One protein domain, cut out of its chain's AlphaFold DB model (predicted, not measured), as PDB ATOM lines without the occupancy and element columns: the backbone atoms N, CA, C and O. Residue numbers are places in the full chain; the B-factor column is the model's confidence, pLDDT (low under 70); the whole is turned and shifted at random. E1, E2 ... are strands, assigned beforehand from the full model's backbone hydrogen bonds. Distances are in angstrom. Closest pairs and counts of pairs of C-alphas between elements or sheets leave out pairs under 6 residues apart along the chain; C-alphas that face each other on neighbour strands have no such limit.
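This is residues 39 to 207 of the 676 residues of an uncharacterized protein of Deltaproteobacteria bacterium (UniProt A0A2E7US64). Two antiparallel sheets of four strands each, E6 E7 E8 E9 and E1 E2 E3 E4, form a sandwich, and two smaller four-stranded sheets, E5 E10 E15 E14 and E11 E12 E13 E16, extend from the side of it where E4 and E9 lie. The two smaller sheets lie next to each other without a close contact, each reaching the sandwich with one edge strand, E5 or E16. The printed part has 169 residues, with no named helix and sixteen named strands in the order E1 to E16; the sheets run E1 E2 E3 E4, E5 E10 E15 E14, E6 E7 E8 E9 and E11 E12 E13 E16. The class is all strand, although under half of the residues, 79 of 169, are in named strands. The whole is compact, with a radius of gyration of the C-alphas of 14.6 A and spans of 37 by 34 by 29 A.

The longest strands are E7, residues 124 to 132, and E8, residues 138 to 146, 26.4 A and 26.5 A from first to last C-alpha. C-alpha 124 is at (-56.289, -20.415, 129.126). Beside them are E6, residues 113 to 120, 23.5 A long, and E9, residues 152 to 155. The printed part begins with E1, residues 39 to 41, with C-alpha 39 at (-55.652, -19.478, 119.971). E2 is residues 58 to 61, E3 residues 65 to 69, 13.4 A long, and E4 residues 86 to 91, 14.5 A long. E5 is residues 100 to 103, E10 residues 159 to 162, E15 residues 195 to 198 and E14 residues 186 to 190. E11 is residues 168 to 171, E12 residues 174 to 177, E13 residues 180 to 182 and E16 residues 205 to 207, with C-alpha 207 at (-32.527, -17.273, 130.035).

E6 E7 E8 E9 is a meander, each strand the antiparallel neighbour of the one before, and its sheet is twisted. In it, N 127 and O 143 of the hairpin E7 and E8 are 2.8 A apart, and N 117 and O 128 of E6 and E7 2.9 A. E1 E2 E3 E4 is a meander too; N 60 and O 67 of E2 and E3 are 2.8 A apart. These two sheets are face to face, a sandwich: the parts that face each other are 9.9 A apart centre to centre, and the strands of the one stand at 23 degrees to those of the other. The closest C-alphas of E1 and E6 are those of Ala 39 and Pro 118, 5.7 A. E4 and E5 have 3 pairs of C-alphas within 8 A; their closest C-alphas are those of Leu 86 and Leu 100, 5.1 A apart. In its sheet, N 101 of E5 and O 161 of E10 are 2.9 A apart, and N 162 of E10 and O 195 of E15 2.8 A. E11 E12 E13 is a third meander, and E16 is the antiparallel neighbour of E13, with N 181 and O 206 2.8 A apart. The closest C-alphas of E4 and E16 are those of Ala 91 and Pro 205, 6.9 A. E12 and E14 are only just apart, their closest C-alphas 8.1 A from each other.

The C-alphas farthest apart are those of Asp 93 and Gly 136, 41.7 A. The printed part has no cut. The links E1 to E2 and E3 to E4 are long, 16 residues each. Residues 152 to 153 of E9 also pair, antiparallel, with residues 202 to 203. The mean pLDDT of the printed part is 74.3; 67 residues are under 70, namely 49 to 52, 72 to 80, 91 to 109, 163 to 195 and 206 to 207.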
ATOM      1  N   ALA A  39     -55.962 -18.494 121.003       93.94
ATOM      2  CA  ALA A  39     -55.652 -19.478 119.971       93.94
ATOM      3  C   ALA A  39     -56.360 -19.113 118.652       93.94
ATOM      4  O   ALA A  39     -57.569 -18.882 118.639       93.94
ATOM      5  N   LYS A  40     -55.638 -19.042 117.527       93.06
ATOM      6  CA  LYS A  40     -56.216 -18.742 116.199       93.06
ATOM      7  C   LYS A  40     -55.345 -19.261 115.061       93.06
ATOM      8  O   LYS A  40     -54.191 -19.588 115.272       93.06
ATOM      9  N   GLN A  41     -55.866 -19.278 113.841       91.75
ATOM     10  CA  GLN A  41     -55.043 -19.491 112.651       91.75
ATOM     11  C   GLN A  41     -54.337 -18.187 112.239       91.75
ATOM     12  O   GLN A  41     -54.912 -17.105 112.380       91.75
ATOM     13  N   VAL A  42     -53.116 -18.284 111.713       86.31
ATOM     14  CA  VAL A  42     -52.340 -17.163 111.169       86.31
ATOM     15  C   VAL A  42     -52.856 -16.802 109.780       86.31
ATOM     16  O   VAL A  42     -52.840 -17.621 108.855       86.31
ATOM     17  N   ILE A  43     -53.287 -15.554 109.600       86.19
ATOM     18  CA  ILE A  43     -53.962 -15.112 108.368       86.19
ATOM     19  C   ILE A  43     -53.094 -14.147 107.555       86.19
ATOM     20  O   ILE A  43     -53.277 -14.045 106.338       86.19
ATOM     21  N   CYS A  44     -52.147 -13.451 108.178       81.56
ATOM     22  CA  CYS A  44     -51.306 -12.439 107.537       81.56
ATOM     23  C   CYS A  44     -49.851 -12.533 108.008       81.56
ATOM     24  O   CYS A  44     -49.561 -13.126 109.039       81.56
ATOM     25  N   SER A  45     -48.940 -11.923 107.248       76.69
ATOM     26  CA  SER A  45     -47.510 -11.870 107.578       76.69
ATOM     27  C   SER A  45     -47.206 -11.085 108.849       76.69
ATOM     28  O   SER A  45     -46.222 -11.374 109.506       76.69
ATOM     29  N   ASP A  46     -48.038 -10.106 109.201       79.88
ATOM     30  CA  ASP A  46     -47.789  -9.236 110.358       79.88
ATOM     31  C   ASP A  46     -48.017  -9.972 111.692       79.88
ATOM     32  O   ASP A  46     -47.592  -9.505 112.743       79.88
ATOM     33  N   GLU A  47     -48.706 -11.115 111.648       82.12
ATOM     34  CA  GLU A  47     -48.895 -12.033 112.774       82.12
ATOM     35  C   GLU A  47     -47.755 -13.038 112.921       82.12
ATOM     36  O   GLU A  47     -47.793 -13.812 113.868       82.12
ATOM     37  N   LEU A  48     -46.797 -13.068 111.989       75.38
ATOM     38  CA  LEU A  48     -45.638 -13.951 112.046       75.38
ATOM     39  C   LEU A  48     -44.497 -13.258 112.794       75.38
ATOM     40  O   LEU A  48     -44.188 -12.094 112.537       75.38
ATOM     41  N   GLY A  49     -43.875 -13.992 113.714       68.31
ATOM     42  CA  GLY A  49     -42.597 -13.612 114.307       68.31
ATOM     43  C   GLY A  49     -41.423 -13.932 113.381       68.31
ATOM     44  O   GLY A  49     -41.593 -14.467 112.284       68.31
ATOM     45  N   ASP A  50     -40.216 -13.634 113.849       58.84
ATOM     46  CA  ASP A  50     -38.989 -14.135 113.233       58.84
ATOM     47  C   ASP A  50     -38.887 -15.654 113.507       58.84
ATOM     48  O   ASP A  50     -38.639 -16.063 114.642       58.84
ATOM     49  N   GLY A  51     -39.129 -16.492 112.493       62.81
ATOM     50  CA  GLY A  51     -39.085 -17.958 112.602       62.81
ATOM     51  C   GLY A  51     -39.645 -18.692 111.373       62.81
ATOM     52  O   GLY A  51     -39.923 -18.075 110.346       62.81
ATOM     53  N   ASP A  52     -39.838 -20.013 111.496       65.12
ATOM     54  CA  ASP A  52     -40.317 -20.918 110.426       65.12
ATOM     55  C   ASP A  52     -41.855 -20.986 110.292       65.12
ATOM     56  O   ASP A  52     -42.396 -21.779 109.511       65.12
ATOM     57  N   ALA A  53     -42.592 -20.194 111.076       71.00
ATOM     58  CA  ALA A  53     -44.047 -20.150 111.010       71.00
ATOM     59  C   ALA A  53     -44.523 -19.570 109.667       71.00
ATOM     60  O   ALA A  53     -43.993 -18.579 109.162       71.00
ATOM     61  N   GLU A  54     -45.569 -20.164 109.094       75.88
ATOM     62  CA  GLU A  54     -46.132 -19.731 107.816       75.88
ATOM     63  C   GLU A  54     -47.614 -19.366 107.940       75.88
ATOM     64  O   GLU A  54     -48.324 -19.736 108.879       75.88
ATOM     65  N   ARG A  55     -48.128 -18.634 106.947       80.00
ATOM     66  CA  ARG A  55     -49.564 -18.355 106.866       80.00
ATOM     67  C   ARG A  55     -50.341 -19.670 106.793       80.00
ATOM     68  O   ARG A  55     -50.108 -20.480 105.903       80.00
ATOM     69  N   GLY A  56     -51.347 -19.802 107.648       83.44
ATOM     70  CA  GLY A  56     -52.150 -21.011 107.778       83.44
ATOM     71  C   GLY A  56     -51.792 -21.840 109.004       83.44
ATOM     72  O   GLY A  56     -52.651 -22.609 109.425       83.44
ATOM     73  N   ASP A  57     -50.617 -21.650 109.610       87.19
ATOM     74  CA  ASP A  57     -50.276 -22.260 110.898       87.19
ATOM     75  C   ASP A  57     -51.189 -21.754 112.023       87.19
ATOM     76  O   ASP A  57     -51.898 -20.755 111.884       87.19
ATOM     77  N   TRP A  58     -51.205 -22.464 113.144       92.38
ATOM     78  CA  TRP A  58     -51.943 -22.076 114.341       92.38
ATOM     79  C   TRP A  58     -51.051 -21.265 115.274       92.38
ATOM     80  O   TRP A  58     -49.919 -21.641 115.530       92.38
ATOM     81  N   LEU A  59     -51.585 -20.176 115.804       91.88
ATOM     82  CA  LEU A  59     -50.981 -19.267 116.765       91.88
ATOM     83  C   LEU A  59     -51.642 -19.466 118.131       91.88
ATOM     84  O   LEU A  59     -52.869 -19.389 118.234       91.88
ATOM     85  N   LEU A  60     -50.832 -19.641 119.169       93.06
ATOM     86  CA  LEU A  60     -51.221 -19.608 120.576       93.06
ATOM     87  C   LEU A  60     -50.379 -18.538 121.290       93.06
ATOM     88  O   LEU A  60     -49.159 -18.554 121.191       93.06
ATOM     89  N   GLN A  61     -51.007 -17.564 121.949       92.56
ATOM     90  CA  GLN A  61     -50.304 -16.365 122.427       92.56
ATOM     91  C   GLN A  61     -50.851 -15.828 123.753       92.56
ATOM     92  O   GLN A  61     -52.064 -15.685 123.879       92.56
ATOM     93  N   SER A  62     -49.954 -15.464 124.673       91.69
ATOM     94  CA  SER A  62     -50.139 -14.642 125.880       91.69
ATOM     95  C   SER A  62     -49.312 -13.342 125.775       91.69
ATOM     96  O   SER A  62     -48.732 -13.045 124.729       91.69
ATOM     97  N   ASP A  63     -49.275 -12.528 126.831       87.06
ATOM     98  CA  ASP A  63     -48.400 -11.353 126.926       87.06
ATOM     99  C   ASP A  63     -46.914 -11.714 127.102       87.06
ATOM    100  O   ASP A  63     -46.049 -10.914 126.743       87.06
ATOM    101  N   LEU A  64     -46.621 -12.915 127.615       85.25
ATOM    102  CA  LEU A  64     -45.264 -13.403 127.881       85.25
ATOM    103  C   LEU A  64     -44.763 -14.427 126.853       85.25
ATOM    104  O   LEU A  64     -43.552 -14.593 126.713       85.25
ATOM    105  N   LEU A  65     -45.659 -15.108 126.129       85.81
ATOM    106  CA  LEU A  65     -45.312 -16.226 125.251       85.81
ATOM    107  C   LEU A  65     -46.140 -16.238 123.960       85.81
ATOM    108  O   LEU A  65     -47.345 -16.030 123.965       85.81
ATOM    109  N   THR A  66     -45.496 -16.538 122.841       87.38
ATOM    110  CA  THR A  66     -46.081 -16.742 121.516       87.38
ATOM    111  C   THR A  66     -45.618 -18.091 120.973       87.38
ATOM    112  O   THR A  66     -44.458 -18.467 121.095       87.38
ATOM    113  N   VAL A  67     -46.542 -18.860 120.411       88.44
ATOM    114  CA  VAL A  67     -46.345 -20.262 120.040       88.44
ATOM    115  C   VAL A  67     -46.997 -20.516 118.687       88.44
ATOM    116  O   VAL A  67     -48.146 -20.123 118.481       88.44
ATOM    117  N   TYR A  68     -46.306 -21.213 117.786       87.75
ATOM    118  CA  TYR A  68     -46.836 -21.588 116.474       87.75
ATOM    119  C   TYR A  68     -46.888 -23.106 116.301       87.75
ATOM    120  O   TYR A  68     -45.900 -23.794 116.545       87.75
ATOM    121  N   ILE A  69     -48.019 -23.643 115.839       88.62
ATOM    122  CA  ILE A  69     -48.242 -25.069 115.564       88.62
ATOM    123  C   ILE A  69     -48.543 -25.259 114.068       88.62
ATOM    124  O   ILE A  69     -49.464 -24.641 113.531       88.62
ATOM    125  N   ARG A  70     -47.807 -26.147 113.387       86.62
ATOM    126  CA  ARG A  70     -47.941 -26.414 111.944       86.62
ATOM    127  C   ARG A  70     -49.339 -26.912 111.591       86.62
ATOM    128  O   ARG A  70     -49.775 -27.931 112.129       86.62
ATOM    129  N   ALA A  71     -50.006 -26.259 110.643       79.62
ATOM    130  CA  ALA A  71     -51.331 -26.686 110.179       79.62
ATOM    131  C   ALA A  71     -51.305 -27.671 108.995       79.62
ATOM    132  O   ALA A  71     -52.302 -28.345 108.735       79.62
ATOM    133  N   GLU A  72     -50.203 -27.739 108.241       67.19
ATOM    134  CA  GLU A  72     -50.107 -28.565 107.030       67.19
ATOM    135  C   GLU A  72     -50.168 -30.076 107.310       67.19
ATOM    136  O   GLU A  72     -49.855 -30.543 108.396       67.19
ATOM    137  N   ARG A  73     -50.483 -30.888 106.290       57.62
ATOM    138  CA  ARG A  73     -50.437 -32.366 106.369       57.62
ATOM    139  C   ARG A  73     -49.017 -32.944 106.428       57.62
ATOM    140  O   ARG A  73     -48.854 -34.150 106.259       57.62
ATOM    141  N   THR A  74     -47.998 -32.113 106.612       58.75
ATOM    142  CA  THR A  74     -46.603 -32.539 106.690       58.75
ATOM    143  C   THR A  74     -45.928 -31.943 107.919       58.75
ATOM    144  O   THR A  74     -45.928 -30.733 108.119       58.75
ATOM    145  N   SER A  75     -45.362 -32.809 108.756       59.66
ATOM    146  CA  SER A  75     -44.482 -32.435 109.857       59.66
ATOM    147  C   SER A  75     -43.195 -31.830 109.298       59.66
ATOM    148  O   SER A  75     -42.552 -32.428 108.430       59.66
ATOM    149  N   LEU A  76     -42.761 -30.707 109.877       58.66
ATOM    150  CA  LEU A  76     -41.464 -30.106 109.564       58.66
ATOM    151  C   LEU A  76     -40.278 -30.981 109.982       58.66
ATOM    152  O   LEU A  76     -39.173 -30.703 109.558       58.66
ATOM    153  N   THR A  77     -40.451 -32.028 110.792       54.44
ATOM    154  CA  THR A  77     -39.345 -32.861 111.319       54.44
ATOM    155  C   THR A  77     -39.453 -34.334 110.981       54.44
ATOM    156  O   THR A  77     -38.547 -35.112 111.298       54.44
ATOM    157  N   ARG A  78     -40.537 -34.760 110.331       59.19
ATOM    158  CA  ARG A  78     -40.681 -36.115 109.794       59.19
ATOM    159  C   ARG A  78     -41.364 -36.086 108.437       59.19
ATOM    160  O   ARG A  78     -42.562 -35.832 108.338       59.19
ATOM    161  N   ALA A  79     -40.604 -36.441 107.404       55.19
ATOM    162  CA  ALA A  79     -41.157 -36.683 106.081       55.19
ATOM    163  C   ALA A  79     -42.295 -37.722 106.151       55.19
ATOM    164  O   ALA A  79     -42.184 -38.737 106.837       55.19
ATOM    165  N   GLY A  80     -43.405 -37.447 105.460       58.59
ATOM    166  CA  GLY A  80     -44.554 -38.358 105.375       58.59
ATOM    167  C   GLY A  80     -45.429 -38.464 106.634       58.59
ATOM    168  O   GLY A  80     -46.315 -39.316 106.669       58.59
ATOM    169  N   ARG A  81     -45.207 -37.633 107.659       70.25
ATOM    170  CA  ARG A  81     -46.059 -37.542 108.861       70.25
ATOM    171  C   ARG A  81     -46.893 -36.265 108.839       70.25
ATOM    172  O   ARG A  81     -46.460 -35.301 108.227       70.25
ATOM    173  N   ALA A  82     -48.046 -36.250 109.501       77.69
ATOM    174  CA  ALA A  82     -48.984 -35.124 109.513       77.69
ATOM    175  C   ALA A  82     -48.508 -33.919 110.361       77.69
ATOM    176  O   ALA A  82     -47.520 -34.026 111.084       77.69
ATOM    177  N   GLY A  83     -49.185 -32.765 110.260       79.75
ATOM    178  CA  GLY A  83     -48.908 -31.560 111.062       79.75
ATOM    179  C   GLY A  83     -49.320 -31.680 112.528       79.75
ATOM    180  O   GLY A  83     -49.375 -32.776 113.079       79.75
ATOM    181  N   GLY A  84     -49.591 -30.549 113.183       82.00
ATOM    182  CA  GLY A  84     -49.862 -30.486 114.626       82.00
ATOM    183  C   GLY A  84     -48.599 -30.423 115.490       82.00
ATOM    184  O   GLY A  84     -48.667 -30.554 116.713       82.00
ATOM    185  N   THR A  85     -47.444 -30.218 114.855       83.12
ATOM    186  CA  THR A  85     -46.148 -30.047 115.510       83.12
ATOM    187  C   THR A  85     -45.946 -28.596 115.900       83.12
ATOM    188  O   THR A  85     -46.200 -27.713 115.081       83.12
ATOM    189  N   LEU A  86     -45.443 -28.340 117.102       82.19
ATOM    190  CA  LEU A  86     -44.903 -27.027 117.459       82.19
ATOM    191  C   LEU A  86     -43.788 -26.685 116.470       82.19
ATOM    192  O   LEU A  86     -43.032 -27.592 116.156       82.19
ATOM    193  N   VAL A  87     -43.730 -25.458 115.950       72.81
ATOM    194  CA  VAL A  87     -42.720 -24.981 114.977       72.81
ATOM    195  C   VAL A  87     -41.966 -23.743 115.437       72.81
ATOM    196  O   VAL A  87     -40.876 -23.511 114.933       72.81
ATOM    197  N   ASP A  88     -42.537 -22.976 116.366       75.50
ATOM    198  CA  ASP A  88     -41.853 -21.870 117.029       75.50
ATOM    199  C   ASP A  88     -42.449 -21.610 118.423       75.50
ATOM    200  O   ASP A  88     -43.648 -21.797 118.650       75.50
ATOM    201  N   LEU A  89     -41.588 -21.206 119.358       78.19
ATOM    202  CA  LEU A  89     -41.879 -20.906 120.758       78.19
ATOM    203  C   LEU A  89     -41.065 -19.661 121.153       78.19
ATOM    204  O   LEU A  89     -39.891 -19.764 121.503       78.19
ATOM    205  N   SER A  90     -41.678 -18.484 121.103       72.88
ATOM    206  CA  SER A  90     -41.025 -17.184 121.301       72.88
ATOM    207  C   SER A  90     -41.607 -16.428 122.498       72.88
ATOM    208  O   SER A  90     -42.817 -16.329 122.658       72.88
ATOM    209  N   ALA A  91     -40.759 -15.864 123.361       63.78
ATOM    210  CA  ALA A  91     -41.173 -14.827 124.315       63.78
ATOM    211  C   ALA A  91     -41.021 -13.443 123.655       63.78
ATOM    212  O   ALA A  91     -40.346 -13.328 122.628       63.78
ATOM    213  N   ALA A  92     -41.644 -12.391 124.198       50.91
ATOM    214  CA  ALA A  92     -41.463 -11.030 123.676       50.91
ATOM    215  C   ALA A  92     -39.954 -10.715 123.506       50.91
ATOM    216  O   ALA A  92     -39.180 -10.915 124.438       50.91
ATOM    217  N   ASP A  93     -39.552 -10.282 122.303       42.16
ATOM    218  CA  ASP A  93     -38.176  -9.960 121.862       42.16
ATOM    219  C   ASP A  93     -37.241 -11.125 121.452       42.16
ATOM    220  O   ASP A  93     -36.029 -10.939 121.303       42.16
ATOM    221  N   VAL A  94     -37.761 -12.338 121.228       41.62
ATOM    222  CA  VAL A  94     -36.929 -13.553 121.144       41.62
ATOM    223  C   VAL A  94     -37.342 -14.463 119.972       41.62
ATOM    224  O   VAL A  94     -38.368 -15.125 120.039       41.62
ATOM    225  N   ALA A  95     -36.505 -14.544 118.927       43.03
ATOM    226  CA  ALA A  95     -36.714 -15.394 117.742       43.03
ATOM    227  C   ALA A  95     -36.172 -16.833 117.893       43.03
ATOM    228  O   ALA A  95     -34.993 -16.996 118.223       43.03
ATOM    229  N   GLU A  96     -37.014 -17.815 117.552       49.62
ATOM    230  CA  GLU A  96     -36.719 -19.190 117.101       49.62
ATOM    231  C   GLU A  96     -36.503 -20.313 118.148       49.62
ATOM    232  O   GLU A  96     -35.488 -20.366 118.852       49.62
ATOM    233  N   ILE A  97     -37.424 -21.295 118.146       52.28
ATOM    234  CA  ILE A  97     -37.203 -22.689 118.586       52.28
ATOM    235  C   ILE A  97     -37.795 -23.675 117.562       52.28
ATOM    236  O   ILE A  97     -38.924 -23.541 117.124       52.28
ATOM    237  N   VAL A  98     -37.019 -24.719 117.268       57.62
ATOM    238  CA  VAL A  98     -37.269 -25.867 116.380       57.62
ATOM    239  C   VAL A  98     -38.661 -26.514 116.431       57.62
ATOM    240  O   VAL A  98     -39.227 -26.676 117.515       57.62
ATOM    241  N   PRO A  99     -39.091 -27.141 115.318       60.12
ATOM    242  CA  PRO A  99     -40.161 -28.126 115.317       60.12
ATOM    243  C   PRO A  99     -40.083 -29.278 116.353       60.12
ATOM    244  O   PRO A  99     -39.260 -30.195 116.245       60.12
ATOM    245  N   LEU A 100     -41.004 -29.291 117.321       68.19
ATOM    246  CA  LEU A 100     -41.166 -30.350 118.326       68.19
ATOM    247  C   LEU A 100     -42.311 -31.301 117.944       68.19
ATOM    248  O   LEU A 100     -43.439 -30.884 117.673       68.19
ATOM    249  N   LEU A 101     -42.010 -32.599 117.966       69.75
ATOM    250  CA  LEU A 101     -42.957 -33.693 117.750       69.75
ATOM    251  C   LEU A 101     -43.253 -34.377 119.085       69.75
ATOM    252  O   LEU A 101     -42.405 -35.144 119.546       69.75
ATOM    253  N   PRO A 102     -44.416 -34.158 119.706       66.94
ATOM    254  CA  PRO A 102     -44.821 -34.985 120.830       66.94
ATOM    255  C   PRO A 102     -45.019 -36.444 120.380       66.94
ATOM    256  O   PRO A 102     -45.263 -36.723 119.213       66.94
ATOM    257  N   THR A 103     -44.863 -37.405 121.275       66.44
ATOM    258  CA  THR A 103     -44.994 -38.843 121.004       66.44
ATOM    259  C   THR A 103     -45.567 -39.532 122.236       66.44
ATOM    260  O   THR A 103     -45.335 -39.090 123.363       66.44
ATOM    261  N   THR A 104     -46.326 -40.599 122.011       59.94
ATOM    262  CA  THR A 104     -46.909 -41.458 123.044       59.94
ATOM    263  C   THR A 104     -46.071 -42.735 123.187       59.94
ATOM    264  O   THR A 104     -45.590 -43.293 122.201       59.94
ATOM    265  N   ASP A 105     -45.860 -43.193 124.423       57.69
ATOM    266  CA  ASP A 105     -45.293 -44.511 124.758       57.69
ATOM    267  C   ASP A 105     -43.902 -44.839 124.180       57.69
ATOM    268  O   ASP A 105     -43.605 -45.996 123.877       57.69
ATOM    269  N   SER A 106     -43.007 -43.851 124.043       49.16
ATOM    270  CA  SER A 106     -41.634 -43.998 123.501       49.16
ATOM    271  C   SER A 106     -41.532 -44.551 122.066       49.16
ATOM    272  O   SER A 106     -40.434 -44.673 121.521       49.16
ATOM    273  N   ALA A 107     -42.664 -44.839 121.416       52.47
ATOM    274  CA  ALA A 107     -42.713 -45.234 120.022       52.47
ATOM    275  C   ALA A 107     -42.543 -43.990 119.140       52.47
ATOM    276  O   ALA A 107     -43.261 -42.997 119.251       52.47
ATOM    277  N   LEU A 108     -41.568 -44.043 118.235       53.22
ATOM    278  CA  LEU A 108     -41.171 -42.938 117.362       53.22
ATOM    279  C   LEU A 108     -42.191 -42.625 116.245       53.22
ATOM    280  O   LEU A 108     -41.780 -42.122 115.203       53.22
ATOM    281  N   ASP A 109     -43.495 -42.853 116.418       65.06
ATOM    282  CA  ASP A 109     -44.476 -42.667 115.340       65.06
ATOM    283  C   ASP A 109     -45.522 -41.586 115.629       65.06
ATOM    284  O   ASP A 109     -46.422 -41.729 116.451       65.06
ATOM    285  N   TRP A 110     -45.390 -40.479 114.888       78.31
ATOM    286  CA  TRP A 110     -46.379 -39.403 114.820       78.31
ATOM    287  C   TRP A 110     -47.561 -39.806 113.938       78.31
ATOM    288  O   TRP A 110     -47.484 -40.770 113.170       78.31
ATOM    289  N   PHE A 111     -48.632 -39.026 114.009       81.62
ATOM    290  CA  PHE A 111     -49.821 -39.206 113.198       81.62
ATOM    291  C   PHE A 111     -49.519 -39.234 111.690       81.62
ATOM    292  O   PHE A 111     -48.667 -38.497 111.181       81.62
ATOM    293  N   ILE A 112     -50.247 -40.085 110.967       77.06
ATOM    294  CA  ILE A 112     -50.285 -40.099 109.495       77.06
ATOM    295  C   ILE A 112     -51.392 -39.193 108.936       77.06
ATOM    296  O   ILE A 112     -51.302 -38.763 107.789       77.06
ATOM    297  N   ASP A 113     -52.399 -38.877 109.755       80.81
ATOM    298  CA  ASP A 113     -53.472 -37.921 109.471       80.81
ATOM    299  C   ASP A 113     -53.910 -37.236 110.773       80.81
ATOM    300  O   ASP A 113     -53.883 -37.872 111.831       80.81
ATOM    301  N   VAL A 114     -54.282 -35.954 110.701       85.94
ATOM    302  CA  VAL A 114     -54.640 -35.134 111.874       85.94
ATOM    303  C   VAL A 114     -55.830 -34.222 111.612       85.94
ATOM    304  O   VAL A 114     -55.994 -33.683 110.518       85.94
ATOM    305  N   ASP A 115     -56.595 -33.988 112.672       89.62
ATOM    306  CA  ASP A 115     -57.534 -32.887 112.831       89.62
ATOM    307  C   ASP A 115     -57.001 -31.925 113.903       89.62
ATOM    308  O   ASP A 115     -56.538 -32.359 114.961       89.62
ATOM    309  N   ILE A 116     -57.030 -30.621 113.622       90.75
ATOM    310  CA  ILE A 116     -56.473 -29.587 114.504       90.75
ATOM    311  C   ILE A 116     -57.548 -28.542 114.783       90.75
ATOM    312  O   ILE A 116     -58.097 -27.952 113.850       90.75
ATOM    313  N   ALA A 117     -57.820 -28.279 116.062       91.69
ATOM    314  CA  ALA A 117     -58.844 -27.327 116.482       91.69
ATOM    315  C   ALA A 117     -58.373 -26.449 117.657       91.69
ATOM    316  O   ALA A 117     -57.669 -26.944 118.542       91.69
ATOM    317  N   PRO A 118     -58.791 -25.172 117.724       94.12
ATOM    318  CA  PRO A 118     -58.521 -24.325 118.874       94.12
ATOM    319  C   PRO A 118     -59.493 -24.654 120.014       94.12
ATOM    320  O   PRO A 118     -60.644 -25.037 119.784       94.12
ATOM    321  N   ILE A 119     -59.037 -24.463 121.245       94.69
ATOM    322  CA  ILE A 119     -59.834 -24.558 122.470       94.69
ATOM    323  C   ILE A 119     -59.509 -23.358 123.370       94.69
ATOM    324  O   ILE A 119     -58.380 -22.883 123.380       94.69
ATOM    325  N   GLU A 120     -60.489 -22.838 124.101       91.94
ATOM    326  CA  GLU A 120     -60.320 -21.704 125.023       91.94
ATOM    327  C   GLU A 120     -61.312 -21.862 126.180       91.94
ATOM    328  O   GLU A 120     -62.455 -22.281 125.959       91.94
ATOM    329  N   ASP A 121     -60.878 -21.563 127.402       91.88
ATOM    330  CA  ASP A 121     -61.720 -21.557 128.600       91.88
ATOM    331  C   ASP A 121     -61.388 -20.372 129.529       91.88
ATOM    332  O   ASP A 121     -60.729 -19.420 129.123       91.88
ATOM    333  N   ASP A 122     -61.900 -20.387 130.764       90.62
ATOM    334  CA  ASP A 122     -61.680 -19.305 131.736       90.62
ATOM    335  C   ASP A 122     -60.232 -19.234 132.273       90.62
ATOM    336  O   ASP A 122     -59.883 -18.275 132.969       90.62
ATOM    337  N   PHE A 123     -59.405 -20.249 132.010       91.81
ATOM    338  CA  PHE A 123     -58.044 -20.386 132.529       91.81
ATOM    339  C   PHE A 123     -56.979 -20.172 131.455       91.81
ATOM    340  O   PHE A 123     -55.877 -19.735 131.788       91.81
ATOM    341  N   GLY A 124     -57.283 -20.453 130.189       94.25
ATOM    342  CA  GLY A 124     -56.289 -20.415 129.126       94.25
ATOM    343  C   GLY A 124     -56.847 -20.616 127.724       94.25
ATOM    344  O   GLY A 124     -58.052 -20.638 127.476       94.25
ATOM    345  N   ALA A 125     -55.917 -20.762 126.786       96.25
ATOM    346  CA  ALA A 125     -56.191 -21.131 125.406       96.25
ATOM    347  C   ALA A 125     -55.298 -22.309 124.998       96.25
ATOM    348  O   ALA A 125     -54.230 -22.521 125.567       96.25
ATOM    349  N   GLY A 126     -55.704 -23.063 123.984       95.56
ATOM    350  CA  GLY A 126     -54.943 -24.203 123.502       95.56
ATOM    351  C   GLY A 126     -55.261 -24.621 122.074       95.56
ATOM    352  O   GLY A 126     -56.215 -24.155 121.451       95.56
ATOM    353  N   ILE A 127     -54.439 -25.530 121.559       95.31
ATOM    354  CA  ILE A 127     -54.581 -26.178 120.255       95.31
ATOM    355  C   ILE A 127     -54.631 -27.686 120.485       95.31
ATOM    356  O   ILE A 127     -53.672 -28.278 120.984       95.31
ATOM    357  N   ARG A 128     -55.743 -28.307 120.102       94.31
ATOM    358  CA  ARG A 128     -55.960 -29.751 120.187       94.31
ATOM    359  C   ARG A 128     -55.669 -30.403 118.841       94.31
ATOM    360  O   ARG A 128     -56.196 -29.959 117.823       94.31
ATOM    361  N   VAL A 129     -54.861 -31.456 118.859       91.75
ATOM    362  CA  VAL A 129     -54.443 -32.256 117.704       91.75
ATOM    363  C   VAL A 129     -54.892 -33.696 117.936       91.75
ATOM    364  O   VAL A 129     -54.350 -34.376 118.804       91.75
ATOM    365  N   SER A 130     -55.860 -34.168 117.160       90.94
ATOM    366  CA  SER A 130     -56.356 -35.547 117.219       90.94
ATOM    367  C   SER A 130     -55.989 -36.262 115.918       90.94
ATOM    368  O   SER A 130     -56.095 -35.669 114.846       90.94
ATOM    369  N   GLY A 131     -55.551 -37.518 115.965       88.12
ATOM    370  CA  GLY A 131     -55.102 -38.212 114.756       88.12
ATOM    371  C   GLY A 131     -54.961 -39.721 114.903       88.12
ATOM    372  O   GLY A 131     -55.238 -40.294 115.958       88.12
ATOM    373  N   THR A 132     -54.525 -40.365 113.820       85.06
ATOM    374  CA  THR A 132     -54.280 -41.816 113.765       85.06
ATOM    375  C   THR A 132     -52.790 -42.098 113.573       85.06
ATOM    376  O   THR A 132     -52.151 -41.497 112.704       85.06
ATOM    377  N   HIS A 133     -52.224 -43.004 114.369       81.06
ATOM    378  CA  HIS A 133     -50.844 -43.482 114.245       81.06
ATOM    379  C   HIS A 133     -50.680 -44.475 113.077       81.06
ATOM    380  O   HIS A 133     -51.646 -44.927 112.460       81.06
ATOM    381  N   THR A 134     -49.436 -44.839 112.763       74.12
ATOM    382  CA  THR A 134     -49.086 -45.829 111.722       74.12
ATOM    383  C   THR A 134     -49.657 -47.220 111.967       74.12
ATOM    384  O   THR A 134     -49.937 -47.943 111.011       74.12
ATOM    385  N   ASP A 135     -49.836 -47.593 113.229       78.12
ATOM    386  CA  ASP A 135     -50.418 -48.864 113.652       78.12
ATOM    387  C   ASP A 135     -51.962 -48.866 113.627       78.12
ATOM    388  O   ASP A 135     -52.585 -49.903 113.864       78.12
ATOM    389  N   GLY A 136     -52.580 -47.723 113.301       82.56
ATOM    390  CA  GLY A 136     -54.028 -47.537 113.235       82.56
ATOM    391  C   GLY A 136     -54.689 -47.120 114.551       82.56
ATOM    392  O   GLY A 136     -55.913 -46.988 114.575       82.56
ATOM    393  N   SER A 137     -53.934 -46.920 115.633       84.25
ATOM    394  CA  SER A 137     -54.470 -46.407 116.900       84.25
ATOM    395  C   SER A 137     -54.789 -44.907 116.822       84.25
ATOM    396  O   SER A 137     -54.128 -44.156 116.106       84.25
ATOM    397  N   GLU A 138     -55.824 -44.462 117.541       86.81
ATOM    398  CA  GLU A 138     -56.183 -43.042 117.660       86.81
ATOM    399  C   GLU A 138     -55.567 -42.443 118.927       86.81
ATOM    400  O   GLU A 138     -55.599 -43.074 119.987       86.81
ATOM    401  N   ALA A 139     -55.055 -41.215 118.837       87.00
ATOM    402  CA  ALA A 139     -54.609 -40.456 120.002       87.00
ATOM    403  C   ALA A 139     -54.877 -38.954 119.848       87.00
ATOM    404  O   ALA A 139     -55.240 -38.461 118.777       87.00
ATOM    405  N   GLU A 140     -54.709 -38.232 120.952       90.88
ATOM    406  CA  GLU A 140     -54.946 -36.796 121.046       90.88
ATOM    407  C   GLU A 140     -53.857 -36.130 121.882       90.88
ATOM    408  O   GLU A 140     -53.493 -36.626 122.950       90.88
ATOM    409  N   ILE A 141     -53.371 -34.988 121.400       90.31
ATOM    410  CA  ILE A 141     -52.400 -34.137 122.079       90.31
ATOM    411  C   ILE A 141     -52.943 -32.716 122.139       90.31
ATOM    412  O   ILE A 141     -53.550 -32.227 121.190       90.31
ATOM    413  N   THR A 142     -52.723 -32.041 123.261       93.75
ATOM    414  CA  THR A 142     -53.145 -30.652 123.455       93.75
ATOM    415  C   THR A 142     -51.958 -29.791 123.852       93.75
ATOM    416  O   THR A 142     -51.272 -30.100 124.822       93.75
ATOM    417  N   TRP A 143     -51.754 -28.703 123.115       93.69
ATOM    418  CA  TRP A 143     -50.867 -27.595 123.466       93.69
ATOM    419  C   TRP A 143     -51.681 -26.555 124.236       93.69
ATOM    420  O   TRP A 143     -52.691 -26.092 123.710       93.69
ATOM    421  N   TRP A 144     -51.287 -26.193 125.454       95.38
ATOM    422  CA  TRP A 144     -52.082 -25.350 126.350       95.38
ATOM    423  C   TRP A 144     -51.269 -24.197 126.941       95.38
ATOM    424  O   TRP A 144     -50.146 -24.391 127.391       95.38
ATOM    425  N   LEU A 145     -51.840 -22.994 126.958       94.50
ATOM    426  CA  LEU A 145     -51.227 -21.790 127.509       94.50
ATOM    427  C   LEU A 145     -52.218 -21.071 128.424       94.50
ATOM    428  O   LEU A 145     -53.223 -20.513 127.965       94.50
ATOM    429  N   ASP A 146     -51.896 -21.040 129.714       95.25
ATOM    430  CA  ASP A 146     -52.658 -20.302 130.718       95.25
ATOM    431  C   ASP A 146     -52.676 -18.799 130.416       95.25
ATOM    432  O   ASP A 146     -51.749 -18.239 129.822       95.25
ATOM    433  N   HIS A 147     -53.742 -18.121 130.836       92.62
ATOM    434  CA  HIS A 147     -53.856 -16.668 130.782       92.62
ATOM    435  C   HIS A 147     -52.715 -15.990 131.557       92.62
ATOM    436  O   HIS A 147     -52.544 -16.225 132.752       92.62
ATOM    437  N   GLY A 148     -51.931 -15.150 130.874       85.88
ATOM    438  CA  GLY A 148     -50.743 -14.499 131.449       85.88
ATOM    439  C   GLY A 148     -49.570 -15.449 131.733       85.88
ATOM    440  O   GLY A 148     -48.643 -15.088 132.456       85.88
ATOM    441  N   GLY A 149     -49.632 -16.687 131.233       85.88
ATOM    442  CA  GLY A 149     -48.599 -17.698 131.436       85.88
ATOM    443  C   GLY A 149     -47.380 -17.483 130.537       85.88
ATOM    444  O   GLY A 149     -47.497 -17.010 129.406       85.88
ATOM    445  N   ASP A 150     -46.211 -17.894 131.031       85.56
ATOM    446  CA  ASP A 150     -44.934 -17.939 130.298       85.56
ATOM    447  C   ASP A 150     -44.488 -19.375 129.958       85.56
ATOM    448  O   ASP A 150     -43.351 -19.621 129.551       85.56
ATOM    449  N   ARG A 151     -45.399 -20.337 130.127       86.88
ATOM    450  CA  ARG A 151     -45.173 -21.772 129.975       86.88
ATOM    451  C   ARG A 151     -46.266 -22.382 129.104       86.88
ATOM    452  O   ARG A 151     -47.447 -22.137 129.318       86.88
ATOM    453  N   LEU A 152     -45.848 -23.213 128.157       88.69
ATOM    454  CA  LEU A 152     -46.695 -24.027 127.300       88.69
ATOM    455  C   LEU A 152     -46.821 -25.428 127.899       88.69
ATOM    456  O   LEU A 152     -45.861 -26.193 127.885       88.69
ATOM    457  N   ASP A 153     -47.987 -25.780 128.413       90.56
ATOM    458  CA  ASP A 153     -48.291 -27.137 128.854       90.56
ATOM    459  C   ASP A 153     -48.640 -28.042 127.667       90.56
ATOM    460  O   ASP A 153     -49.182 -27.611 126.648       90.56
ATOM    461  N   VAL A 154     -48.311 -29.324 127.802       88.75
ATOM    462  CA  VAL A 154     -48.587 -30.355 126.804       88.75
ATOM    463  C   VAL A 154     -49.297 -31.515 127.480       88.75
ATOM    464  O   VAL A 154     -48.791 -32.103 128.438       88.75
ATOM    465  N   TRP A 155     -50.480 -31.854 126.981       91.12
ATOM    466  CA  TRP A 155     -51.269 -32.988 127.457       91.12
ATOM    467  C   TRP A 155     -51.346 -34.065 126.381       91.12
ATOM    468  O   TRP A 155     -51.380 -33.756 125.192       91.12
ATOM    469  N   GLY A 156     -51.393 -35.331 126.797       86.25
ATOM    470  CA  GLY A 156     -51.446 -36.475 125.877       86.25
ATOM    471  C   GLY A 156     -50.087 -36.921 125.328       86.25
ATOM    472  O   GLY A 156     -50.033 -37.894 124.586       86.25
ATOM    473  N   ALA A 157     -48.992 -36.263 125.718       82.69
ATOM    474  CA  ALA A 157     -47.627 -36.686 125.425       82.69
ATOM    475  C   ALA A 157     -46.696 -36.350 126.594       82.69
ATOM    476  O   ALA A 157     -46.838 -35.304 127.226       82.69
ATOM    477  N   ASP A 158     -45.739 -37.233 126.857       75.81
ATOM    478  CA  ASP A 158     -44.649 -37.029 127.814       75.81
ATOM    479  C   ASP A 158     -43.264 -37.129 127.154       75.81
ATOM    480  O   ASP A 158     -42.247 -36.878 127.802       75.81
ATOM    481  N   THR A 159     -43.228 -37.500 125.871       77.00
ATOM    482  CA  THR A 159     -42.021 -37.725 125.083       77.00
ATOM    483  C   THR A 159     -42.040 -36.839 123.845       77.00
ATOM    484  O   THR A 159     -43.052 -36.752 123.159       77.00
ATOM    485  N   PHE A 160     -40.918 -36.210 123.515       76.50
ATOM    486  CA  PHE A 160     -40.764 -35.284 122.401       76.50
ATOM    487  C   PHE A 160     -39.580 -35.693 121.537       76.50
ATOM    488  O   PHE A 160     -38.486 -35.945 122.040       76.50
ATOM    489  N   SER A 161     -39.779 -35.703 120.222       74.94
ATOM    490  CA  SER A 161     -38.698 -35.730 119.247       74.94
ATOM    491  C   SER A 161     -38.403 -34.309 118.775       74.94
ATOM    492  O   SER A 161     -39.289 -33.613 118.281       74.94
ATOM    493  N   ILE A 162     -37.153 -33.886 118.925       73.25
ATOM    494  CA  ILE A 162     -36.716 -32.496 118.754       73.25
ATOM    495  C   ILE A 162     -35.577 -32.458 117.751       73.25
ATOM    496  O   ILE A 162     -34.668 -33.274 117.855       73.25
ATOM    497  N   ALA A 163     -35.595 -31.528 116.802       66.06
ATOM    498  CA  ALA A 163     -34.539 -31.361 115.795       66.06
ATOM    499  C   ALA A 163     -33.668 -30.102 116.046       66.06
ATOM    500  O   ALA A 163     -33.774 -29.149 115.281       66.06
ATOM    501  N   PRO A 164     -32.875 -30.038 117.135       59.56
ATOM    502  CA  PRO A 164     -32.178 -28.834 117.631       59.56
ATOM    503  C   PRO A 164     -31.670 -27.861 116.539       59.56
ATOM    504  O   PRO A 164     -31.011 -28.303 115.598       59.56
ATOM    505  N   LEU A 165     -31.892 -26.543 116.701       55.72
ATOM    506  CA  LEU A 165     -31.324 -25.504 115.827       55.72
ATOM    507  C   LEU A 165     -29.796 -25.585 115.861       55.72
ATOM    508  O   LEU A 165     -29.204 -26.054 116.842       55.72
ATOM    509  N   ALA A 166     -29.136 -25.062 114.831       45.50
ATOM    510  CA  ALA A 166     -27.681 -25.034 114.784       45.50
ATOM    511  C   ALA A 166     -27.082 -24.254 115.968       45.50
ATOM    512  O   ALA A 166     -27.418 -23.100 116.163       45.50
ATOM    513  N   ASN A 167     -26.141 -24.833 116.720       47.72
ATOM    514  CA  ASN A 167     -25.630 -24.318 118.013       47.72
ATOM    515  C   ASN A 167     -26.530 -24.581 119.235       47.72
ATOM    516  O   ASN A 167     -26.190 -24.142 120.336       47.72
ATOM    517  N   THR A 168     -27.626 -25.331 119.085       55.00
ATOM    518  CA  THR A 168     -28.361 -25.841 120.244       55.00
ATOM    519  C   THR A 168     -27.536 -26.922 120.923       55.00
ATOM    520  O   THR A 168     -27.160 -27.929 120.316       55.00
ATOM    521  N   THR A 169     -27.284 -26.770 122.209       55.84
ATOM    522  CA  THR A 169     -26.557 -27.743 123.007       55.84
ATOM    523  C   THR A 169     -27.439 -28.313 124.089       55.84
ATOM    524  O   THR A 169     -28.135 -27.570 124.771       55.84
ATOM    525  N   ILE A 170     -27.407 -29.631 124.260       58.03
ATOM    526  CA  ILE A 170     -28.103 -30.251 125.382       58.03
ATOM    527  C   ILE A 170     -27.340 -29.942 126.668       58.03
ATOM    528  O   ILE A 170     -26.113 -30.066 126.734       58.03
ATOM    529  N   ARG A 171     -28.076 -29.552 127.705       56.50
ATOM    530  CA  ARG A 171     -27.575 -29.359 129.061       56.50
ATOM    531  C   ARG A 171     -28.380 -30.223 130.024       56.50
ATOM    532  O   ARG A 171     -29.384 -29.772 130.560       56.50
ATOM    533  N   GLY A 172     -27.935 -31.466 130.217       61.78
ATOM    534  CA  GLY A 172     -28.667 -32.453 131.011       61.78
ATOM    535  C   GLY A 172     -30.067 -32.672 130.442       61.78
ATOM    536  O   GLY A 172     -30.213 -33.133 129.314       61.78
ATOM    537  N   ASP A 173     -31.066 -32.259 131.216       61.12
ATOM    538  CA  ASP A 173     -32.492 -32.386 130.921       61.12
ATOM    539  C   ASP A 173     -33.072 -31.194 130.116       61.12
ATOM    540  O   ASP A 173     -34.287 -31.106 129.934       61.12
ATOM    541  N   LEU A 174     -32.215 -30.263 129.661       62.78
ATOM    542  CA  LEU A 174     -32.586 -28.998 129.012       62.78
ATOM    543  C   LEU A 174     -31.997 -28.867 127.597       62.78
ATOM    544  O   LEU A 174     -30.862 -29.282 127.333       62.78
ATOM    545  N   LEU A 175     -32.709 -28.181 126.701       63.25
ATOM    546  CA  LEU A 175     -32.175 -27.759 125.401       63.25
ATOM    547  C   LEU A 175     -31.742 -26.305 125.425       63.25
ATOM    548  O   LEU A 175     -32.589 -25.440 125.603       63.25
ATOM    549  N   GLN A 176     -30.456 -26.030 125.195       60.94
ATOM    550  CA  GLN A 176     -29.939 -24.668 125.175       60.94
ATOM    551  C   GLN A 176     -29.671 -24.161 123.753       60.94
ATOM    552  O   GLN A 176     -28.813 -24.735 123.100       60.94
ATOM    553  N   TYR A 177     -30.256 -23.050 123.309       53.28
ATOM    554  CA  TYR A 177     -29.875 -22.350 122.071       53.28
ATOM    555  C   TYR A 177     -29.488 -20.901 122.380       53.28
ATOM    556  O   TYR A 177     -30.282 -20.154 122.946       53.28
ATOM    557  N   GLY A 178     -28.254 -20.501 122.055       55.66
ATOM    558  CA  GLY A 178     -27.733 -19.196 122.472       55.66
ATOM    559  C   GLY A 178     -27.693 -19.069 124.000       55.66
ATOM    560  O   GLY A 178     -27.045 -19.866 124.676       55.66
ATOM    561  N   ASP A 179     -28.392 -18.086 124.551       43.41
ATOM    562  CA  ASP A 179     -28.594 -17.848 125.984       43.41
ATOM    563  C   ASP A 179     -29.871 -18.499 126.548       43.41
ATOM    564  O   ASP A 179     -30.198 -18.278 127.712       43.41
ATOM    565  N   ARG A 180     -30.578 -19.312 125.751       57.00
ATOM    566  CA  ARG A 180     -31.946 -19.757 126.052       57.00
ATOM    567  C   ARG A 180     -32.035 -21.232 126.358       57.00
ATOM    568  O   ARG A 180     -31.293 -21.991 125.749       57.00
ATOM    569  N   LEU A 181     -32.953 -21.642 127.228       54.34
ATOM    570  CA  LEU A 181     -33.197 -23.027 127.631       54.34
ATOM    571  C   LEU A 181     -34.673 -23.398 127.495       54.34
ATOM    572  O   LEU A 181     -35.531 -22.572 127.783       54.34
ATOM    573  N   VAL A 182     -34.964 -24.632 127.076       60.91
ATOM    574  CA  VAL A 182     -36.335 -25.124 126.865       60.91
ATOM    575  C   VAL A 182     -36.617 -26.342 127.743       60.91
ATOM    576  O   VAL A 182     -36.024 -27.391 127.499       60.91
ATOM    577  N   GLY A 183     -37.539 -26.151 128.708       61.88
ATOM    578  CA  GLY A 183     -38.272 -27.117 129.569       61.88
ATOM    579  C   GLY A 183     -37.454 -28.164 130.339       61.88
ATOM    580  O   GLY A 183     -36.253 -28.238 130.164       61.88
ATOM    581  N   SER A 184     -38.090 -28.977 131.196       59.41
ATOM    582  CA  SER A 184     -37.418 -30.006 132.019       59.41
ATOM    583  C   SER A 184     -37.846 -31.432 131.650       59.41
ATOM    584  O   SER A 184     -39.000 -31.788 131.869       59.41
ATOM    585  N   GLY A 185     -36.933 -32.285 131.184       63.75
ATOM    586  CA  GLY A 185     -37.221 -33.707 130.935       63.75
ATOM    587  C   GLY A 185     -35.951 -34.533 130.744       63.75
ATOM    588  O   GLY A 185     -34.894 -33.986 130.487       63.75
ATOM    589  N   VAL A 186     -36.013 -35.851 130.840       62.84
ATOM    590  CA  VAL A 186     -34.845 -36.723 130.689       62.84
ATOM    591  C   VAL A 186     -34.500 -36.903 129.212       62.84
ATOM    592  O   VAL A 186     -35.329 -37.345 128.413       62.84
ATOM    593  N   LEU A 187     -33.260 -36.581 128.839       62.56
ATOM    594  CA  LEU A 187     -32.707 -36.966 127.542       62.56
ATOM    595  C   LEU A 187     -32.611 -38.497 127.474       62.56
ATOM    596  O   LEU A 187     -31.829 -39.094 128.211       62.56
ATOM    597  N   LEU A 188     -33.380 -39.125 126.588       58.97
ATOM    598  CA  LEU A 188     -33.301 -40.571 126.367       58.97
ATOM    599  C   LEU A 188     -32.256 -40.932 125.319       58.97
ATOM    600  O   LEU A 188     -31.531 -41.911 125.477       58.97
ATOM    601  N   GLU A 189     -32.196 -40.149 124.246       62.62
ATOM    602  CA  GLU A 189     -31.355 -40.445 123.095       62.62
ATOM    603  C   GLU A 189     -30.987 -39.148 122.375       62.62
ATOM    604  O   GLU A 189     -31.852 -38.323 122.071       62.62
ATOM    605  N   ASP A 190     -29.697 -38.974 122.098       58.19
ATOM    606  CA  ASP A 190     -29.200 -37.981 121.155       58.19
ATOM    607  C   ASP A 190     -28.632 -38.734 119.964       58.19
ATOM    608  O   ASP A 190     -27.541 -39.298 120.040       58.19
ATOM    609  N   THR A 191     -29.363 -38.750 118.853       54.75
ATOM    610  CA  THR A 191     -28.811 -39.314 117.620       54.75
ATOM    611  C   THR A 191     -27.839 -38.335 116.953       54.75
ATOM    612  O   THR A 191     -27.211 -38.727 115.978       54.75
ATOM    613  N   GLY A 192     -27.704 -37.113 117.512       46.97
ATOM    614  CA  GLY A 192     -26.830 -35.975 117.180       46.97
ATOM    615  C   GLY A 192     -27.459 -34.904 116.266       46.97
ATOM    616  O   GLY A 192     -26.782 -34.207 115.527       46.97
ATOM    617  N   GLY A 193     -28.775 -34.732 116.300       53.31
ATOM    618  CA  GLY A 193     -29.509 -33.988 115.260       53.31
ATOM    619  C   GLY A 193     -31.009 -34.216 115.356       53.31
ATOM    620  O   GLY A 193     -31.802 -33.340 115.019       53.31
ATOM    621  N   ARG A 194     -31.388 -35.340 115.970       65.44
ATOM    622  CA  ARG A 194     -32.645 -35.479 116.694       65.44
ATOM    623  C   ARG A 194     -32.389 -35.865 118.137       65.44
ATOM    624  O   ARG A 194     -31.431 -36.564 118.454       65.44
ATOM    625  N   ILE A 195     -33.274 -35.389 118.992       68.88
ATOM    626  CA  ILE A 195     -33.259 -35.626 120.422       68.88
ATOM    627  C   ILE A 195     -34.580 -36.273 120.796       68.88
ATOM    628  O   ILE A 195     -35.631 -35.737 120.442       68.88
ATOM    629  N   THR A 196     -34.525 -37.384 121.518       73.56
ATOM    630  CA  THR A 196     -35.688 -37.952 122.199       73.56
ATOM    631  C   THR A 196     -35.658 -37.504 123.654       73.56
ATOM    632  O   THR A 196     -34.713 -37.792 124.391       73.56
ATOM    633  N   TRP A 197     -36.692 -36.778 124.060       73.38
ATOM    634  CA  TRP A 197     -36.785 -36.106 125.350       73.38
ATOM    635  C   TRP A 197     -38.054 -36.530 126.077       73.38
ATOM    636  O   TRP A 197     -39.137 -36.305 125.559       73.38
ATOM    637  N   THR A 198     -37.948 -37.159 127.246       76.75
ATOM    638  CA  THR A 198     -39.092 -37.762 127.955       76.75
ATOM    639  C   THR A 198     -39.333 -37.132 129.317       76.75
ATOM    640  O   THR A 198     -38.435 -36.552 129.915       76.75
ATOM    641  N   GLY A 199     -40.522 -37.319 129.880       73.69
ATOM    642  CA  GLY A 199     -40.821 -36.917 131.252       73.69
ATOM    643  C   GLY A 199     -40.990 -35.408 131.415       73.69
ATOM    644  O   GLY A 199     -40.903 -34.913 132.538       73.69
ATOM    645  N   THR A 200     -41.243 -34.695 130.314       75.06
ATOM    646  CA  THR A 200     -41.735 -33.321 130.355       75.06
ATOM    647  C   THR A 200     -43.192 -33.287 129.917       75.06
ATOM    648  O   THR A 200     -43.594 -34.013 129.017       75.06
ATOM    649  N   SER A 201     -43.991 -32.440 130.551       77.81
ATOM    650  CA  SER A 201     -45.365 -32.137 130.132       77.81
ATOM    651  C   SER A 201     -45.530 -30.645 129.856       77.81
ATOM    652  O   SER A 201     -46.642 -30.127 129.899       77.81
ATOM    653  N   TRP A 202     -44.415 -29.926 129.697       82.81
ATOM    654  CA  TRP A 202     -44.406 -28.482 129.532       82.81
ATOM    655  C   TRP A 202     -43.111 -27.951 128.918       82.81
ATOM    656  O   TRP A 202     -42.041 -28.548 129.034       82.81
ATOM    657  N   LEU A 203     -43.208 -26.784 128.293       79.88
ATOM    658  CA  LEU A 203     -42.127 -26.071 127.630       79.88
ATOM    659  C   LEU A 203     -42.136 -24.616 128.096       79.88
ATOM    660  O   LEU A 203     -43.185 -23.988 128.172       79.88
ATOM    661  N   LYS A 204     -40.966 -24.066 128.406       79.25
ATOM    662  CA  LYS A 204     -40.798 -22.655 128.763       79.25
ATOM    663  C   LYS A 204     -39.472 -22.166 128.191       79.25
ATOM    664  O   LYS A 204     -38.478 -22.856 128.424       79.25
ATOM    665  N   PRO A 205     -39.437 -21.033 127.471       73.00
ATOM    666  CA  PRO A 205     -38.184 -20.360 127.174       73.00
ATOM    667  C   PRO A 205     -37.611 -19.775 128.474       73.00
ATOM    668  O   PRO A 205     -38.313 -19.101 129.223       73.00
ATOM    669  N   ALA A 206     -36.342 -20.038 128.760       65.50
ATOM    670  CA  ALA A 206     -35.647 -19.523 129.939       65.50
ATOM    671  C   ALA A 206     -34.307 -18.903 129.555       65.50
ATOM    672  O   ALA A 206     -33.680 -19.379 128.616       65.50
ATOM    673  N   SER A 207     -33.848 -17.872 130.265       62.28
ATOM    674  CA  SER A 207     -32.527 -17.273 130.035       62.28
ATOM    675  C   SER A 207     -31.425 -17.972 130.847       62.28
ATOM    676  O   SER A 207     -31.697 -18.748 131.764       62.28
TER     677      SER A 207